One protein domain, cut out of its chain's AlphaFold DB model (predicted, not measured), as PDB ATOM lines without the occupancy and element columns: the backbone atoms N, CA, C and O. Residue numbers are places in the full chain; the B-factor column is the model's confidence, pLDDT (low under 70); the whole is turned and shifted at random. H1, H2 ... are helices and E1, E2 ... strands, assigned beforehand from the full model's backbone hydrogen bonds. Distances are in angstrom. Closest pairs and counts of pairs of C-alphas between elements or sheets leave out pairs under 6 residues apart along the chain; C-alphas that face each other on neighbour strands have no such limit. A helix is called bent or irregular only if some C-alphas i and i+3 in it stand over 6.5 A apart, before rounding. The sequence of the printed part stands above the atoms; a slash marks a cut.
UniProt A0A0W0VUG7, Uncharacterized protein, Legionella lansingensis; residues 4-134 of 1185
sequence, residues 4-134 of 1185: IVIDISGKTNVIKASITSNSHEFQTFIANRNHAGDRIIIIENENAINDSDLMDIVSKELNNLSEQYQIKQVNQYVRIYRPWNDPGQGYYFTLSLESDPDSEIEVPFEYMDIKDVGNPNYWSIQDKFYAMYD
ATOM      1  N   ILE A   4     -14.781 -30.206  25.719       87.75
ATOM      2  CA  ILE A   4     -16.097 -30.658  26.154       87.75
ATOM      3  C   ILE A   4     -17.131 -29.757  25.492       87.75
ATOM      4  O   ILE A   4     -17.199 -28.564  25.772       87.75
ATOM      5  N   VAL A   5     -17.939 -30.331  24.612       89.44
ATOM      6  CA  VAL A   5     -19.002 -29.631  23.896       89.44
ATOM      7  C   VAL A   5     -20.330 -29.951  24.566       89.44
ATOM      8  O   VAL A   5     -20.672 -31.116  24.758       89.44
ATOM      9  N   ILE A   6     -21.085 -28.923  24.933       89.38
ATOM     10  CA  ILE A   6     -22.393 -29.062  25.570       89.38
ATOM     11  C   ILE A   6     -23.424 -28.422  24.654       89.38
ATOM     12  O   ILE A   6     -23.520 -27.197  24.564       89.38
ATOM     13  N   ASP A   7     -24.177 -29.264  23.951       87.94
ATOM     14  CA  ASP A   7     -25.206 -28.811  23.027       87.94
ATOM     15  C   ASP A   7     -26.531 -28.607  23.767       87.94
ATOM     16  O   ASP A   7     -27.229 -29.559  24.137       87.94
ATOM     17  N   ILE A   8     -26.883 -27.337  23.959       89.94
ATOM     18  CA  ILE A   8     -28.156 -26.911  24.545       89.94
ATOM     19  C   ILE A   8     -29.107 -26.323  23.502       89.94
ATOM     20  O   ILE A   8     -30.049 -25.601  23.848       89.94
ATOM     21  N   SER A   9     -28.881 -26.637  22.226       82.38
ATOM     22  CA  SER A   9     -29.751 -26.220  21.139       82.38
ATOM     23  C   SER A   9     -31.113 -26.913  21.163       82.38
ATOM     24  O   SER A   9     -31.271 -28.039  21.647       82.38
ATOM     25  N   GLY A  10     -32.120 -26.212  20.641       79.25
ATOM     26  CA  GLY A  10     -33.510 -26.655  20.605       79.25
ATOM     27  C   GLY A  10     -34.316 -26.319  21.868       79.25
ATOM     28  O   GLY A  10     -33.819 -26.278  22.995       79.25
ATOM     29  N   LYS A  11     -35.622 -26.078  21.682       71.56
ATOM     30  CA  LYS A  11     -36.532 -25.608  22.748       71.56
ATOM     31  C   LYS A  11     -36.828 -26.642  23.841       71.56
ATOM     32  O   LYS A  11     -37.178 -26.251  24.948       71.56
ATOM     33  N   THR A  12     -36.684 -27.935  23.554       74.81
ATOM     34  CA  THR A  12     -37.006 -29.044  24.476       74.81
ATOM     35  C   THR A  12     -35.768 -29.850  24.874       74.81
ATOM     36  O   THR A  12     -35.833 -31.064  25.050       74.81
ATOM     37  N   ASN A  13     -34.618 -29.182  24.989       83.44
ATOM     38  CA  ASN A  13     -33.357 -29.825  25.332       83.44
ATOM     39  C   ASN A  13     -33.272 -30.104  26.846       83.44
ATOM     40  O   ASN A  13     -33.276 -29.190  27.673       83.44
ATOM     41  N   VAL A  14     -33.190 -31.384  27.214       84.56
ATOM     42  CA  VAL A  14     -33.159 -31.821  28.621       84.56
ATOM     43  C   VAL A  14     -31.879 -31.412  29.357       84.56
ATOM     44  O   VAL A  14     -31.923 -31.196  30.566       84.56
ATOM     45  N   ILE A  15     -30.765 -31.208  28.646       88.19
ATOM     46  CA  ILE A  15     -29.523 -30.675  29.222       88.19
ATOM     47  C   ILE A  15     -29.720 -29.198  29.570       88.19
ATOM     48  O   ILE A  15     -29.395 -28.781  30.680       88.19
ATOM     49  N   LYS A  16     -30.357 -28.421  28.681       91.81
ATOM     50  CA  LYS A  16     -30.732 -27.022  28.956       91.81
ATOM     51  C   LYS A  16     -31.648 -26.908  30.176       91.81
ATOM     52  O   LYS A  16     -31.450 -26.040  31.029       91.81
ATOM     53  N   ALA A  17     -32.629 -27.805  30.289       87.12
ATOM     54  CA  ALA A  17     -33.525 -27.868  31.442       87.12
ATOM     55  C   ALA A  17     -32.777 -28.226  32.740       87.12
ATOM     56  O   ALA A  17     -33.029 -27.610  33.778       87.12
ATOM     57  N   SER A  18     -31.820 -29.158  32.683       90.31
ATOM     58  CA  SER A  18     -30.975 -29.523  33.827       90.31
ATOM     59  C   SER A  18     -30.059 -28.389  34.270       90.31
ATOM     60  O   SER A  18     -30.011 -28.075  35.455       90.31
ATOM     61  N   ILE A  19     -29.405 -27.702  33.332       92.75
ATOM     62  CA  ILE A  19     -28.574 -26.526  33.626       92.75
ATOM     63  C   ILE A  19     -29.411 -25.425  34.275       92.75
ATOM     64  O   ILE A  19     -28.978 -24.801  35.237       92.75
ATOM     65  N   THR A  20     -30.632 -25.203  33.786       92.50
ATOM     66  CA  THR A  20     -31.532 -24.201  34.371       92.50
ATOM     67  C   THR A  20     -31.960 -24.596  35.788       92.50
ATOM     68  O   THR A  20     -32.007 -23.747  36.676       92.50
ATOM     69  N   SER A  21     -32.234 -25.883  36.012       89.62
ATOM     70  CA  SER A  21     -32.694 -26.411  37.304       89.62
ATOM     71  C   SER A  21     -31.568 -26.530  38.338       89.62
ATOM     72  O   SER A  21     -31.827 -26.395  39.530       89.62
ATOM     73  N   ASN A  22     -30.324 -26.723  37.890       91.50
ATOM     74  CA  ASN A  22     -29.138 -26.965  38.721       91.50
ATOM     75  C   ASN A  22     -27.983 -26.015  38.347       91.50
ATOM     76  O   ASN A  22     -26.829 -26.422  38.208       91.50
ATOM     77  N   SER A  23     -28.288 -24.726  38.166       93.19
ATOM     78  CA  SER A  23     -27.352 -23.746  37.597       93.19
ATOM     79  C   SER A  23     -26.069 -23.568  38.408       93.19
ATOM     80  O   SER A  23     -24.996 -23.433  37.825       93.19
ATOM     81  N   HIS A  24     -26.150 -23.619  39.740       92.62
ATOM     82  CA  HIS A  24     -24.970 -23.508  40.598       92.62
ATOM     83  C   HIS A  24     -24.000 -24.676  40.387       92.62
ATOM     84  O   HIS A  24     -22.805 -24.457  40.214       92.62
ATOM     85  N   GLU A  25     -24.523 -25.900  40.325       91.56
ATOM     86  CA  GLU A  25     -23.722 -27.109  40.138       91.56
ATOM     87  C   GLU A  25     -23.041 -27.131  38.764       91.56
ATOM     88  O   GLU A  25     -21.856 -27.443  38.648       91.56
ATOM     89  N   PHE A  26     -23.770 -26.724  37.723       94.94
ATOM     90  CA  PHE A  26     -23.215 -26.615  36.380       94.94
ATOM     91  C   PHE A  26     -22.093 -25.573  36.292       94.94
ATOM     92  O   PHE A  26     -21.058 -25.824  35.677       94.94
ATOM     93  N   GLN A  27     -22.251 -24.420  36.951       94.00
ATOM     94  CA  GLN A  27     -21.191 -23.410  37.027       94.00
ATOM     95  C   GLN A  27     -19.964 -23.928  37.788       94.00
ATOM     96  O   GLN A  27     -18.835 -23.645  37.387       94.00
ATOM     97  N   THR A  28     -20.160 -24.734  38.839       92.00
ATOM     98  CA  THR A  28     -19.059 -25.415  39.537       92.00
ATOM     99  C   THR A  28     -18.342 -26.408  38.625       92.00
ATOM    100  O   THR A  28     -17.114 -26.378  38.562       92.00
ATOM    101  N   PHE A  29     -19.073 -27.229  37.865       93.69
ATOM    102  CA  PHE A  29     -18.485 -28.126  36.866       93.69
ATOM    103  C   PHE A  29     -17.651 -27.350  35.836       93.69
ATOM    104  O   PHE A  29     -16.495 -27.698  35.596       93.69
ATOM    105  N   ILE A  30     -18.185 -26.249  35.289       94.12
ATOM    106  CA  ILE A  30     -17.449 -25.413  34.333       94.12
ATOM    107  C   ILE A  30     -16.167 -24.850  34.952       94.12
ATOM    108  O   ILE A  30     -15.101 -24.921  34.339       94.12
ATOM    109  N   ALA A  31     -16.255 -24.300  36.164       91.12
ATOM    110  CA  ALA A  31     -15.106 -23.736  36.860       91.12
ATOM    111  C   ALA A  31     -14.022 -24.794  37.121       91.12
ATOM    112  O   ALA A  31     -12.845 -24.532  36.866       91.12
ATOM    113  N   ASN A  32     -14.411 -25.997  37.555       91.31
ATOM    114  CA  ASN A  32     -13.484 -27.087  37.855       91.31
ATOM    115  C   ASN A  32     -12.786 -27.612  36.597       91.31
ATOM    116  O   ASN A  32     -11.569 -27.799  36.604       91.31
ATOM    117  N   ARG A  33     -13.521 -27.790  35.494       90.75
ATOM    118  CA  ARG A  33     -12.944 -28.231  34.217       90.75
ATOM    119  C   ARG A  33     -12.022 -27.177  33.605       90.75
ATOM    120  O   ARG A  33     -10.902 -27.508  33.227       90.75
ATOM    121  N   ASN A  34     -12.426 -25.906  33.608       85.88
ATOM    122  CA  ASN A  34     -11.557 -24.815  33.156       85.88
ATOM    123  C   ASN A  34     -10.285 -24.709  34.017       85.88
ATOM    124  O   ASN A  34      -9.203 -24.472  33.483       85.88
ATOM    125  N   HIS A  35     -10.385 -24.921  35.337       85.44
ATOM    126  CA  HIS A  35      -9.218 -24.958  36.225       85.44
ATOM    127  C   HIS A  35      -8.295 -26.156  35.935       85.44
ATOM    128  O   HIS A  35      -7.078 -26.012  36.001       85.44
ATOM    129  N   ALA A  36      -8.859 -27.307  35.548       80.44
ATOM    130  CA  ALA A  36      -8.116 -28.491  35.103       80.44
ATOM    131  C   ALA A  36      -7.503 -28.348  33.691       80.44
ATOM    132  O   ALA A  36      -6.853 -29.272  33.199       80.44
ATOM    133  N   GLY A  37      -7.690 -27.197  33.036       82.75
ATOM    134  CA  GLY A  37      -7.184 -26.920  31.694       82.75
ATOM    135  C   GLY A  37      -8.032 -27.514  30.570       82.75
ATOM    136  O   GLY A  37      -7.598 -27.478  29.421       82.75
ATOM    137  N   ASP A  38      -9.217 -28.051  30.868       85.81
ATOM    138  CA  ASP A  38     -10.187 -28.472  29.858       85.81
ATOM    139  C   ASP A  38     -10.917 -27.242  29.291       85.81
ATOM    140  O   ASP A  38     -11.129 -26.249  29.989       85.81
ATOM    141  N   ARG A  39     -11.321 -27.297  28.016       84.19
ATOM    142  CA  ARG A  39     -12.083 -26.217  27.369       84.19
ATOM    143  C   ARG A  39     -13.526 -26.651  27.176       84.19
ATOM    144  O   ARG A  39     -13.784 -27.627  26.476       84.19
ATOM    145  N   ILE A  40     -14.459 -25.901  27.760       89.75
ATOM    146  CA  ILE A  40     -15.894 -26.136  27.572       89.75
ATOM    147  C   ILE A  40     -16.441 -25.183  26.508       89.75
ATOM    148  O   ILE A  40     -16.251 -23.970  26.601       89.75
ATOM    149  N   ILE A  41     -17.132 -25.738  25.514       88.88
ATOM    150  CA  ILE A  41     -17.839 -25.017  24.452       88.88
ATOM    151  C   ILE A  41     -19.333 -25.284  24.636       88.88
ATOM    152  O   ILE A  41     -19.763 -26.435  24.619       88.88
ATOM    153  N   ILE A  42     -20.123 -24.230  24.829       91.38
ATOM    154  CA  ILE A  42     -21.579 -24.334  24.974       91.38
ATOM    155  C   ILE A  42     -22.214 -23.845  23.681       91.38
ATOM    156  O   ILE A  42     -21.944 -22.725  23.248       91.38
ATOM    157  N   ILE A  43     -23.051 -24.680  23.072       87.38
ATOM    158  CA  ILE A  43     -23.693 -24.362  21.798       87.38
ATOM    159  C   ILE A  43     -25.157 -24.019  22.055       87.38
ATOM    160  O   ILE A  43     -25.952 -24.859  22.480       87.38
ATOM    161  N   GLU A  44     -25.501 -22.758  21.790       88.31
ATOM    162  CA  GLU A  44     -26.847 -22.210  21.936       88.31
ATOM    163  C   GLU A  44     -27.436 -21.882  20.562       88.31
ATOM    164  O   GLU A  44     -27.012 -20.943  19.892       88.31
ATOM    165  N   ASN A  45     -28.446 -22.645  20.144       82.44
ATOM    166  CA  ASN A  45     -29.269 -22.314  18.982       82.44
ATOM    167  C   ASN A  45     -30.744 -22.573  19.314       82.44
ATOM    168  O   ASN A  45     -31.086 -23.562  19.963       82.44
ATOM    169  N   GLU A  46     -31.636 -21.669  18.909       74.50
ATOM    170  CA  GLU A  46     -33.073 -21.820  19.174       74.50
ATOM    171  C   GLU A  46     -33.678 -23.022  18.437       74.50
ATOM    172  O   GLU A  46     -34.641 -23.625  18.924       74.50
ATOM    173  N   ASN A  47     -33.087 -23.395  17.301       76.62
ATOM    174  CA  ASN A  47     -33.465 -24.566  16.522       76.62
ATOM    175  C   ASN A  47     -32.527 -25.738  16.826       76.62
ATOM    176  O   ASN A  47     -31.353 -25.540  17.134       76.62
ATOM    177  N   ALA A  48     -33.052 -26.964  16.740       70.19
ATOM    178  CA  ALA A  48     -32.229 -28.163  16.847       70.19
ATOM    179  C   ALA A  48     -31.232 -28.190  15.681       70.19
ATOM    180  O   ALA A  48     -31.625 -28.081  14.520       70.19
ATOM    181  N   ILE A  49     -29.954 -28.296  16.014       76.00
ATOM    182  CA  ILE A  49     -28.850 -28.325  15.055       76.00
ATOM    183  C   ILE A  49     -28.755 -29.758  14.491       76.00
ATOM    184  O   ILE A  49     -29.152 -30.690  15.179       76.00
ATOM    185  N   ASN A  50     -28.312 -30.005  13.258       80.94
ATOM    186  CA  ASN A  50     -28.002 -31.384  12.821       80.94
ATOM    187  C   ASN A  50     -26.517 -31.711  13.094       80.94
ATOM    188  O   ASN A  50     -25.757 -30.834  13.494       80.94
ATOM    189  N   ASP A  51     -26.092 -32.965  12.922       77.50
ATOM    190  CA  ASP A  51     -24.707 -33.354  13.241       77.50
ATOM    191  C   ASP A  51     -23.673 -32.614  12.379       77.50
ATOM    192  O   ASP A  51     -22.619 -32.251  12.887       77.50
ATOM    193  N   SER A  52     -23.988 -32.314  11.114       78.19
ATOM    194  CA  SER A  52     -23.099 -31.558  10.218       78.19
ATOM    195  C   SER A  52     -22.889 -30.126  10.710       78.19
ATOM    196  O   SER A  52     -21.758 -29.666  10.822       78.19
ATOM    197  N   ASP A  53     -23.973 -29.441  11.067       80.38
ATOM    198  CA  ASP A  53     -23.921 -28.073  11.581       80.38
ATOM    199  C   ASP A  53     -23.203 -28.022  12.945       80.38
ATOM    200  O   ASP A  53     -22.486 -27.066  13.247       80.38
ATOM    201  N   LEU A  54     -23.361 -29.063  13.775       80.12
ATOM    202  CA  LEU A  54     -22.634 -29.205  15.036       80.12
ATOM    203  C   LEU A  54     -21.125 -29.335  14.786       80.12
ATOM    204  O   LEU A  54     -20.343 -28.661  15.458       80.12
ATOM    205  N   MET A  55     -20.721 -30.149  13.805       78.75
ATOM    206  CA  MET A  55     -19.315 -30.299  13.423       78.75
ATOM    207  C   MET A  55     -18.718 -28.997  12.891       78.75
ATOM    208  O   MET A  55     -17.595 -28.657  13.265       78.75
ATOM    209  N   ASP A  56     -19.458 -28.241  12.081       81.81
ATOM    210  CA  ASP A  56     -18.993 -26.956  11.549       81.81
ATOM    211  C   ASP A  56     -18.793 -25.920  12.663       81.81
ATOM    212  O   ASP A  56     -17.789 -25.200  12.685       81.81
ATOM    213  N   ILE A  57     -19.712 -25.868  13.633       80.25
ATOM    214  CA  ILE A  57     -19.608 -24.971  14.793       80.25
ATOM    215  C   ILE A  57     -18.411 -25.356  15.665       80.25
ATOM    216  O   ILE A  57     -17.616 -24.486  16.023       80.25
ATOM    217  N   VAL A  58     -18.249 -26.647  15.979       80.00
ATOM    218  CA  VAL A  58     -17.118 -27.135  16.782       80.00
ATOM    219  C   VAL A  58     -15.799 -26.860  16.063       80.00
ATOM    220  O   VAL A  58     -14.894 -26.302  16.672       80.00
ATOM    221  N   SER A  59     -15.700 -27.151  14.766       79.81
ATOM    222  CA  SER A  59     -14.485 -26.907  13.976       79.81
ATOM    223  C   SER A  59     -14.115 -25.424  13.933       79.81
ATOM    224  O   SER A  59     -12.956 -25.062  14.134       79.81
ATOM    225  N   LYS A  60     -15.097 -24.537  13.743       82.12
ATOM    226  CA  LYS A  60     -14.865 -23.088  13.726       82.12
ATOM    227  C   LYS A  60     -14.420 -22.552  15.088       82.12
ATOM    228  O   LYS A  60     -13.535 -21.703  15.146       82.12
ATOM    229  N   GLU A  61     -15.012 -23.042  16.175       79.75
ATOM    230  CA  GLU A  61     -14.594 -22.675  17.529       79.75
ATOM    231  C   GLU A  61     -13.187 -23.190  17.841       79.75
ATOM    232  O   GLU A  61     -12.383 -22.431  18.373       79.75
ATOM    233  N   LEU A  62     -12.857 -24.425  17.445       76.12
ATOM    234  CA  LEU A  62     -11.519 -25.007  17.598       76.12
ATOM    235  C   LEU A  62     -10.444 -24.205  16.858       76.12
ATOM    236  O   LEU A  62      -9.382 -23.950  17.427       76.12
ATOM    237  N   ASN A  63     -10.734 -23.758  15.634       76.50
ATOM    238  CA  ASN A  63      -9.801 -22.960  14.835       76.50
ATOM    239  C   ASN A  63      -9.588 -21.548  15.410       76.50
ATOM    240  O   ASN A  63      -8.506 -20.985  15.275       76.50
ATOM    241  N   ASN A  64     -10.575 -20.996  16.121       77.31
ATOM    242  CA  ASN A  64     -10.463 -19.689  16.779       77.31
ATOM    243  C   ASN A  64      -9.779 -19.740  18.160       77.31
ATOM    244  O   ASN A  64      -9.590 -18.692  18.791       77.31
ATOM    245  N   LEU A  65      -9.422 -20.925  18.670       73.25
ATOM    246  CA  LEU A  65      -8.714 -21.045  19.943       73.25
ATOM    247  C   LEU A  65      -7.271 -20.526  19.823       73.25
ATOM    248  O   LEU A  65      -6.600 -20.715  18.811       73.25
ATOM    249  N   SER A  66      -6.763 -19.894  20.890       73.81
ATOM    250  CA  SER A  66      -5.360 -19.463  20.930       73.81
ATOM    251  C   SER A  66      -4.416 -20.659  20.782       73.81
ATOM    252  O   SER A  66      -4.739 -21.770  21.189       73.81
ATOM    253  N   GLU A  67      -3.222 -20.428  20.232       72.75
ATOM    254  CA  GLU A  67      -2.278 -21.472  19.788       72.75
ATOM    255  C   GLU A  67      -1.914 -22.534  20.851       72.75
ATOM    256  O   GLU A  67      -1.492 -23.644  20.526       72.75
ATOM    257  N   GLN A  68      -2.087 -22.205  22.135       65.38
ATOM    258  CA  GLN A  68      -1.885 -23.114  23.270       65.38
ATOM    259  C   GLN A  68      -2.985 -24.182  23.424       65.38
ATOM    260  O   GLN A  68      -2.788 -25.156  24.143       65.38
ATOM    261  N   TYR A  69      -4.134 -24.001  22.770       62.94
ATOM    262  CA  TYR A  69      -5.300 -24.884  22.832       62.94
ATOM    263  C   TYR A  69      -5.626 -25.553  21.490       62.94
ATOM    264  O   TYR A  69      -6.585 -26.319  21.411       62.94
ATOM    265  N   GLN A  70      -4.834 -25.283  20.447       68.88
ATOM    266  CA  GLN A  70      -4.950 -25.983  19.172       68.88
ATOM    267  C   GLN A  70      -4.580 -27.461  19.348       68.88
ATOM    268  O   GLN A  70      -3.647 -27.806  20.081       68.88
ATOM    269  N   ILE A  71      -5.332 -28.341  18.686       63.78
ATOM    270  CA  ILE A  71      -5.123 -29.787  18.747       63.78
ATOM    271  C   ILE A  71      -3.818 -30.112  18.010       63.78
ATOM    272  O   ILE A  71      -3.764 -30.027  16.791       63.78
ATOM    273  N   LYS A  72      -2.745 -30.441  18.741       60.97
ATOM    274  CA  LYS A  72      -1.396 -30.663  18.171       60.97
ATOM    275  C   LYS A  72      -0.966 -32.139  18.183       60.97
ATOM    276  O   LYS A  72       0.105 -32.458  17.674       60.97
ATOM    277  N   GLN A  73      -1.746 -33.045  18.789       59.81
ATOM    278  CA  GLN A  73      -1.393 -34.468  18.941       59.81
ATOM    279  C   GLN A  73      -2.611 -35.403  18.819       59.81
ATOM    280  O   GLN A  73      -3.696 -35.078  19.289       59.81
ATOM    281  N   VAL A  74      -2.390 -36.619  18.295       57.00
ATOM    282  CA  VAL A  74      -3.387 -37.688  18.007       57.00
ATOM    283  C   VAL A  74      -4.142 -38.213  19.250       57.00
ATOM    284  O   VAL A  74      -5.043 -39.034  19.148       57.00
ATOM    285  N   ASN A  75      -3.802 -37.741  20.453       58.03
ATOM    286  CA  ASN A  75      -4.348 -38.247  21.718       58.03
ATOM    287  C   ASN A  75      -5.353 -37.290  22.389       58.03
ATOM    288  O   ASN A  75      -5.641 -37.450  23.575       58.03
ATOM    289  N   GLN A  76      -5.847 -36.275  21.678       63.91
ATOM    290  CA  GLN A  76      -6.862 -35.347  22.186       63.91
ATOM    291  C   GLN A  76      -8.250 -35.776  21.685       63.91
ATOM    292  O   GLN A  76      -8.405 -36.126  20.521       63.91
ATOM    293  N   TYR A  77      -9.247 -35.775  22.577       72.12
ATOM    294  CA  TYR A  77     -10.608 -36.267  22.319       72.12
ATOM    295  C   TYR A  77     -11.621 -35.140  22.537       72.12
ATOM    296  O   TYR A  77     -11.449 -34.323  23.454       72.12
ATOM    297  N   VAL A  78     -12.694 -35.124  21.740       77.69
ATOM    298  CA  VAL A  78     -13.816 -34.193  21.927       77.69
ATOM    299  C   VAL A  78     -15.013 -34.954  22.494       77.69
ATOM    300  O   VAL A  78     -15.500 -35.913  21.896       77.69
ATOM    301  N   ARG A  79     -15.491 -34.537  23.670       83.81
ATOM    302  CA  ARG A  79     -16.644 -35.154  24.344       83.81
ATOM    303  C   ARG A  79     -17.885 -34.295  24.176       83.81
ATOM    304  O   ARG A  79     -17.843 -33.120  24.527       83.81
ATOM    305  N   ILE A  80     -18.979 -34.874  23.683       81.25
ATOM    306  CA  ILE A  80     -20.224 -34.144  23.404       81.25
ATOM    307  C   ILE A  80     -21.334 -34.576  24.372       81.25
ATOM    308  O   ILE A  80     -21.681 -35.753  24.442       81.25
ATOM    309  N   TYR A  81     -21.947 -33.609  25.058       83.06
ATOM    310  CA  TYR A  81     -23.191 -33.770  25.816       83.06
ATOM    311  C   TYR A  81     -24.363 -33.266  24.972       83.06
ATOM    312  O   TYR A  81     -24.501 -32.057  24.772       83.06
ATOM    313  N   ARG A  82     -25.207 -34.179  24.476       81.25
ATOM    314  CA  ARG A  82     -26.348 -33.847  23.609       81.25
ATOM    315  C   ARG A  82     -27.536 -34.802  23.811       81.25
ATOM    316  O   ARG A  82     -27.309 -36.004  23.948       81.25
ATOM    317  N   PRO A  83     -28.801 -34.333  23.787       66.31
ATOM    318  CA  PRO A  83     -29.958 -35.206  23.932       66.31
ATOM    319  C   PRO A  83     -30.376 -35.903  22.632       66.31
ATOM    320  O   PRO A  83     -31.250 -35.433  21.919       66.31
ATOM    321  N   TRP A  84     -29.720 -37.041  22.399       63.09
ATOM    322  CA  TRP A  84     -30.120 -38.273  21.692       63.09
ATOM    323  C   TRP A  84     -30.772 -38.246  20.289       63.09
ATOM    324  O   TRP A  84     -31.843 -37.683  20.087       63.09
ATOM    325  N   ASN A  85     -30.232 -39.077  19.382       48.16
ATOM    326  CA  ASN A  85     -30.906 -40.283  18.866       48.16
ATOM    327  C   ASN A  85     -29.872 -41.253  18.257       48.16
ATOM    328  O   ASN A  85     -29.138 -40.874  17.358       48.16
ATOM    329  N   ASP A  86     -29.868 -42.489  18.765       49.53
ATOM    330  CA  ASP A  86     -29.093 -43.662  18.319       49.53
ATOM    331  C   ASP A  86     -27.546 -43.562  18.428       49.53
ATOM    332  O   ASP A  86     -26.910 -42.849  17.656       49.53
ATOM    333  N   PRO A  87     -26.885 -44.279  19.365       47.25
ATOM    334  CA  PRO A  87     -25.424 -44.362  19.425       47.25
ATOM    335  C   PRO A  87     -24.907 -45.303  18.322       47.25
ATOM    336  O   PRO A  87     -24.389 -46.392  18.579       47.25
ATOM    337  N   GLY A  88     -25.093 -44.902  17.067       46.56
ATOM    338  CA  GLY A  88     -24.614 -45.613  15.894       46.56
ATOM    339  C   GLY A  88     -23.163 -45.260  15.582       46.56
ATOM    340  O   GLY A  88     -22.922 -44.310  14.863       46.56
ATOM    341  N   GLN A  89     -22.226 -46.089  16.055       49.88
ATOM    342  CA  GLN A  89     -20.802 -46.137  15.667       49.88
ATOM    343  C   GLN A  89     -19.939 -44.903  16.026       49.88
ATOM    344  O   GLN A  89     -20.379 -43.764  16.035       49.88
ATOM    345  N   GLY A  90     -18.674 -45.148  16.389       52.25
ATOM    346  CA  GLY A  90     -17.725 -44.096  16.764       52.25
ATOM    347  C   GLY A  90     -17.407 -43.189  15.577       52.25
ATOM    348  O   GLY A  90     -16.743 -43.623  14.638       52.25
ATOM    349  N   TYR A  91     -17.888 -41.948  15.626       60.78
ATOM    350  CA  TYR A  91     -17.600 -40.926  14.626       60.78
ATOM    351  C   TYR A  91     -16.217 -40.311  14.884       60.78
ATOM    352  O   TYR A  91     -15.904 -39.900  16.003       60.78
ATOM    353  N   TYR A  92     -15.403 -40.238  13.834       66.19
ATOM    354  CA  TYR A  92     -14.143 -39.496  13.791       66.19
ATOM    355  C   TYR A  92     -14.337 -38.318  12.846       66.19
ATOM    356  O   TYR A  92     -15.070 -38.441  11.862       66.19
ATOM    357  N   PHE A  93     -13.693 -37.192  13.126       66.44
ATOM    358  CA  PHE A  93     -13.643 -36.090  12.175       66.44
ATOM    359  C   PHE A  93     -12.208 -35.728  11.856       66.44
ATOM    360  O   PHE A  93     -11.336 -35.767  12.722       66.44
ATOM    361  N   THR A  94     -11.996 -35.366  10.602       68.06
ATOM    362  CA  THR A  94     -10.697 -34.987  10.087       68.06
ATOM    363  C   THR A  94     -10.514 -33.480  10.204       68.06
ATOM    364  O   THR A  94     -11.236 -32.712   9.571       68.06
ATOM    365  N   LEU A  95      -9.557 -33.058  11.028       67.56
ATOM    366  CA  LEU A  95      -9.204 -31.659  11.238       67.56
ATOM    367  C   LEU A  95      -7.916 -31.364  10.463       67.56
ATOM    368  O   LEU A  95      -6.870 -31.945  10.762       67.56
ATOM    369  N   SER A  96      -7.990 -30.486   9.463       66.50
ATOM    370  CA  SER A  96      -6.809 -29.987   8.752       66.50
ATOM    371  C   SER A  96      -6.154 -28.886   9.582       66.50
ATOM    372  O   SER A  96      -6.807 -27.897   9.927       66.50
ATOM    373  N   LEU A  97      -4.877 -29.041   9.929       61.38
ATOM    374  CA  LEU A  97      -4.172 -28.031  10.719       61.38
ATOM    375  C   LEU A  97      -3.909 -26.780   9.873       61.38
ATOM    376  O   LEU A  97      -3.298 -26.868   8.817       61.38
ATOM    377  N   GLU A  98      -4.274 -25.587  10.358       59.84
ATOM    378  CA  GLU A  98      -3.961 -24.334   9.642       59.84
ATOM    379  C   GLU A  98      -2.451 -24.145   9.406       59.84
ATOM    380  O   GLU A  98      -2.046 -23.527   8.424       59.84
ATOM    381  N   SER A  99      -1.609 -24.694  10.291       60.34
ATOM    382  CA  SER A  99      -0.149 -24.651  10.158       60.34
ATOM    383  C   SER A  99       0.412 -25.601   9.094       60.34
ATOM    384  O   SER A  99       1.546 -25.405   8.665       60.34
ATOM    385  N   ASP A 100      -0.345 -26.631   8.708       66.56
ATOM    386  CA  ASP A 100       0.019 -27.621   7.691       66.56
ATOM    387  C   ASP A 100      -1.268 -28.205   7.071       66.56
ATOM    388  O   ASP A 100      -1.781 -29.221   7.559       66.56
ATOM    389  N   PRO A 101      -1.835 -27.538   6.048       63.94
ATOM    390  CA  PRO A 101      -3.155 -27.858   5.504       63.94
ATOM    391  C   PRO A 101      -3.229 -29.229   4.817       63.94
ATOM    392  O   PRO A 101      -4.333 -29.721   4.597       63.94
ATOM    393  N   ASP A 102      -2.084 -29.855   4.522       68.06
ATOM    394  CA  ASP A 102      -2.005 -31.218   3.984       68.06
ATOM    395  C   ASP A 102      -1.984 -32.286   5.097       68.06
ATOM    396  O   ASP A 102      -2.091 -33.485   4.822       68.06
ATOM    397  N   SER A 103      -1.848 -31.873   6.364       63.00
ATOM    398  CA  SER A 103      -1.897 -32.763   7.521       63.00
ATOM    399  C   SER A 103      -3.316 -32.849   8.088       63.00
ATOM    400  O   SER A 103      -3.882 -31.894   8.626       63.00
ATOM    401  N   GLU A 104      -3.898 -34.035   7.951       70.25
ATOM    402  CA  GLU A 104      -5.227 -34.388   8.430       70.25
ATOM    403  C   GLU A 104      -5.111 -35.189   9.734       70.25
ATOM    404  O   GLU A 104      -4.461 -36.237   9.778       70.25
ATOM    405  N   ILE A 105      -5.725 -34.700  10.816       70.62
ATOM    406  CA  ILE A 105      -5.777 -35.418  12.096       70.62
ATOM    407  C   ILE A 105      -7.203 -35.898  12.339       70.62
ATOM    408  O   ILE A 105      -8.122 -35.092  12.453       70.62
ATOM    409  N   GLU A 106      -7.380 -37.213  12.466       72.06
ATOM    410  CA  GLU A 106      -8.651 -37.804  12.884       72.06
ATOM    411  C   GLU A 106      -8.832 -37.654  14.399       72.06
ATOM    412  O   GLU A 106      -8.124 -38.273  15.197       72.06
ATOM    413  N   VAL A 107      -9.798 -36.828  14.798       69.62
ATOM    414  CA  VAL A 107     -10.158 -36.590  16.194       69.62
ATOM    415  C   VAL A 107     -11.433 -37.380  16.527       69.62
ATOM    416  O   VAL A 107     -12.489 -37.117  15.944       69.62
ATOM    417  N   PRO A 108     -11.367 -38.361  17.443       68.88
ATOM    418  CA  PRO A 108     -12.529 -39.149  17.860       68.88
ATOM    419  C   PRO A 108     -13.528 -38.343  18.705       68.88
ATOM    420  O   PRO A 108     -13.137 -37.643  19.649       68.88
ATOM    421  N   PHE A 109     -14.823 -38.524  18.419       68.75
ATOM    422  CA  PHE A 109     -15.921 -38.036  19.252       68.75
ATOM    423  C   PHE A 109     -16.419 -39.096  20.228       68.75
ATOM    424  O   PHE A 109     -16.720 -40.231  19.861       68.75
ATOM    425  N   GLU A 110     -16.583 -38.687  21.481       73.75
ATOM    426  CA  GLU A 110     -17.190 -39.509  22.521       73.75
ATOM    427  C   GLU A 110     -18.470 -38.824  23.015       73.75
ATOM    428  O   GLU A 110     -18.436 -37.786  23.680       73.75
ATOM    429  N   TYR A 111     -19.621 -39.389  22.648       74.56
ATOM    430  CA  TYR A 111     -20.914 -38.923  23.142       74.56
ATOM    431  C   TYR A 111     -21.108 -39.392  24.579       74.56
ATOM    432  O   TYR A 111     -21.057 -40.588  24.868       74.56
ATOM    433  N   MET A 112     -21.330 -38.442  25.479       72.88
ATOM    434  CA  MET A 112     -21.507 -38.728  26.895       72.88
ATOM    435  C   MET A 112     -22.949 -39.139  27.172       72.88
ATOM    436  O   MET A 112     -23.893 -38.508  26.691       72.88
ATOM    437  N   ASP A 113     -23.116 -40.200  27.963       67.00
ATOM    438  CA  ASP A 113     -24.436 -40.659  28.379       67.00
ATOM    439  C   ASP A 113     -25.084 -39.600  29.289       67.00
ATOM    440  O   ASP A 113     -24.567 -39.238  30.352       67.00
ATOM    441  N   ILE A 114     -26.223 -39.076  28.841       76.06
ATOM    442  CA  ILE A 114     -27.019 -38.087  29.573       76.06
ATOM    443  C   ILE A 114     -28.135 -38.729  30.400       76.06
ATOM    444  O   ILE A 114     -29.055 -38.042  30.854       76.06
ATOM    445  N   LYS A 115     -28.082 -40.050  30.611       69.25
ATOM    446  CA  LYS A 115     -28.900 -40.692  31.640       69.25
ATOM    447  C   LYS A 115     -28.685 -39.988  32.972       69.25
ATOM    448  O   LYS A 115     -27.579 -39.596  33.329       69.25
ATOM    449  N   ASP A 116     -29.793 -39.782  33.668       74.50
ATOM    450  CA  ASP A 116     -29.859 -39.040  34.923       74.50
ATOM    451  C   ASP A 116     -29.525 -37.545  34.818       74.50
ATOM    452  O   ASP A 116     -29.283 -36.915  35.840       74.50
ATOM    453  N   VAL A 117     -29.607 -36.922  33.633       81.12
ATOM    454  CA  VAL A 117     -29.454 -35.457  33.501       81.12
ATOM    455  C   VAL A 117     -30.462 -34.670  34.356       81.12
ATOM    456  O   VAL A 117     -30.198 -33.536  34.739       81.12
ATOM    457  N   GLY A 118     -31.598 -35.277  34.717       79.31
ATOM    458  CA  GLY A 118     -32.564 -34.719  35.673       79.31
ATOM    459  C   GLY A 118     -32.157 -34.830  37.151       79.31
ATOM    460  O   GLY A 118     -32.854 -34.290  38.007       79.31
ATOM    461  N   ASN A 119     -31.064 -35.525  37.475       84.56
ATOM    462  CA  ASN A 119     -30.540 -35.633  38.834       84.56
ATOM    463  C   ASN A 119     -29.929 -34.286  39.260       84.56
ATOM    464  O   ASN A 119     -29.099 -33.742  38.529       84.56
ATOM    465  N   PRO A 120     -30.281 -33.748  40.441       85.88
ATOM    466  CA  PRO A 120     -29.734 -32.482  40.926       85.88
ATOM    467  C   PRO A 120     -28.230 -32.509  41.218       85.88
ATOM    468  O   PRO A 120     -27.664 -31.451  41.460       85.88
ATOM    469  N   ASN A 121     -27.611 -33.697  41.225       87.69
ATOM    470  CA  ASN A 121     -26.169 -33.877  41.384       87.69
ATOM    471  C   ASN A 121     -25.461 -34.310  40.082       87.69
ATOM    472  O   ASN A 121     -24.359 -34.871  40.124       87.69
ATOM    473  N   TYR A 122     -26.122 -34.174  38.927       88.56
ATOM    474  CA  TYR A 122     -25.619 -34.707  37.662       88.56
ATOM    475  C   TYR A 122     -24.253 -34.112  37.298       88.56
ATOM    476  O   TYR A 122     -23.324 -34.854  36.975       88.56
ATOM    477  N   TRP A 123     -24.086 -32.792  37.412       90.44
ATOM    478  CA  TRP A 123     -22.856 -32.131  36.971       90.44
ATOM    479  C   TRP A 123     -21.672 -32.404  37.907       90.44
ATOM    480  O   TRP A 123     -20.543 -32.530  37.436       90.44
ATOM    481  N   SER A 124     -21.911 -32.623  39.203       87.56
ATOM    482  CA  SER A 124     -20.882 -33.065  40.155       87.56
ATOM    483  C   SER A 124     -20.465 -34.513  39.920       87.56
ATOM    484  O   SER A 124     -19.310 -34.868  40.158       87.56
ATOM    485  N   ILE A 125     -21.387 -35.375  39.477       85.56
ATOM    486  CA  ILE A 125     -21.053 -36.753  39.095       85.56
ATOM    487  C   ILE A 125     -20.151 -36.736  37.859       85.56
ATOM    488  O   ILE A 125     -19.124 -37.416  37.864       85.56
ATOM    489  N   GLN A 126     -20.471 -35.913  36.854       87.69
ATOM    490  CA  GLN A 126     -19.602 -35.751  35.686       87.69
ATOM    491  C   GLN A 126     -18.234 -35.184  36.080       87.69
ATOM    492  O   GLN A 126     -17.207 -35.702  35.651       87.69
ATOM    493  N   ASP A 127     -18.183 -34.193  36.972       83.25
ATOM    494  CA  ASP A 127     -16.917 -33.641  37.463       83.25
ATOM    495  C   ASP A 127     -16.032 -34.704  38.145       83.25
ATOM    496  O   ASP A 127     -14.833 -34.801  37.873       83.25
ATOM    497  N   LYS A 128     -16.635 -35.562  38.984       82.75
ATOM    498  CA  LYS A 128     -15.947 -36.689  39.638       82.75
ATOM    499  C   LYS A 128     -15.477 -37.740  38.644       82.75
ATOM    500  O   LYS A 128     -14.395 -38.294  38.825       82.75
ATOM    501  N   PHE A 129     -16.263 -38.003  37.603       80.25
ATOM    502  CA  PHE A 129     -15.865 -38.904  36.530       80.25
ATOM    503  C   PHE A 129     -14.584 -38.405  35.854       80.25
ATOM    504  O   PHE A 129     -13.604 -39.146  35.803       80.25
ATOM    505  N   TYR A 130     -14.522 -37.132  35.449       74.94
ATOM    506  CA  TYR A 130     -13.292 -36.578  34.870       74.94
ATOM    507  C   TYR A 130     -12.124 -36.508  35.862       74.94
ATOM    508  O   TYR A 130     -10.975 -36.569  35.438       74.94
ATOM    509  N   ALA A 131     -12.380 -36.408  37.170       67.50
ATOM    510  CA  ALA A 131     -11.327 -36.467  38.187       67.50
ATOM    511  C   ALA A 131     -10.761 -37.888  38.405       67.50
ATOM    512  O   ALA A 131      -9.612 -38.025  38.816       67.50
ATOM    513  N   MET A 132     -11.546 -38.941  38.147       59.62
ATOM    514  CA  MET A 132     -11.125 -40.342  38.308       59.62
ATOM    515  C   MET A 132     -10.524 -40.961  37.039       59.62
ATOM    516  O   MET A 132      -9.797 -41.947  37.135       59.62
ATOM    517  N   TYR A 133     -10.830 -40.422  35.856       58.19
ATOM    518  CA  TYR A 133     -10.568 -41.078  34.567       58.19
ATOM    519  C   TYR A 133      -9.220 -40.726  33.909       58.19
ATOM    520  O   TYR A 133      -9.114 -40.744  32.684       58.19
ATOM    521  N   ASP A 134      -8.174 -40.430  34.680       40.84
ATOM    522  CA  ASP A 134      -6.851 -40.167  34.103       40.84
ATOM    523  C   ASP A 134      -6.022 -41.472  33.996       40.84
ATOM    524  O   ASP A 134      -5.657 -42.074  35.007       40.84
TER     525      ASP A 134
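AT A GLANCE: This is residues 4 to 134 of the 1185 residues of an uncharacterized protein of Legionella lansingensis (UniProt A0A0W0VUG7). A curled, strongly twisted sheet of five strands wraps round helix H3, while H2 and H4 lie side by side as a pair, H2 grazing the sheet near its E2 edge and H4 packing on H2. The hairpin of E4 and the long, bent E5 makes one end of the longest axis, and H1 lies toward the other. The printed part has 131 residues with four named helices and five named strands, in the order E1 H1 H2 E2 H3 E3 E4 E5 H4. The sheet's order is E2 E1 E3 E5 E4, mixed, and the class is mixed, helices and strands. The whole is compact, with a radius of gyration of the C-alphas of 15.1 A and spans of 46 by 31 by 26 A.

HOW THE PARTS SIT: The sheet runs E2, residues 39 to 43, E1, residues 4 to 7, E3, residues 78 to 81, E5, residues 100 to 111, and E4, residues 92 to 97. E2 and E1 are parallel, with N 6 and O 41 2.8 A apart, within hydrogen-bond range. E1 and E3 are parallel, with N 5 and O 79 at 2.8 A. E3 and E5 are parallel, with N 80 and O 110 at 3.0 A. E5 bends by 75 degrees at residue 103 and forms an antiparallel hairpin with E4, with N 107 and O 93 at 2.8 A. The pairing is staggered: residues 100 to 108 of E5 pair with E4 and 109 to 111 with E3. H3, residues 51 to 63, is on one face of the sheet, giving two layers, helix over sheet; the C-alphas of Ser 59 and Leu 95 are its closest to E4, 7.6 A apart. H2, residues 23 to 35, only grazes the sheet with its residues 29 to 34. H4, residues 122 to 132, is not on the sheet but touches H2, closest at the C-alphas of Phe 26 and Trp 123, 5.6 A, at a shallow tilt of 21 degrees, the same way. H1, residues 14 to 21, is only just on the sheet, with 5 pairs of C-alphas within 10 A, and only grazes it with residues 15 to 16. H1 and H2 are close but not clearly touching, with the C-alphas of Ile 19 and Phe 26 6.0 A apart. E1, H1 H2, E2 is a strand-helix-strand unit, two parallel neighbour strands with helices between, and E2, H3, E3 is a split one, with E1 between its strands; both crossovers are right-handed. In H1, H2, H3 and H4 every O i to N i+4 pair is within hydrogen-bond range.

IN THESE COORDINATES: E5 is 28.4 A long, H2 and H3 18.2 A each, H4 15.6 A and E4 15.5 A. E1 begins at C-alpha 4, (-16.097, -30.658, 26.154), and H4 ends at C-alpha 132, (-11.125, -40.342, 38.308).

THE WHOLE: The C-alphas farthest apart, those of Asp 102 and Pro 120, are 46.2 A apart. The printed part has no cut; the link from H3 to E3, residues 64 to 77, is long. The mean pLDDT of the printed part is 76.6, with 39 residues under 70, among them 68 to 76 and 83 to 103.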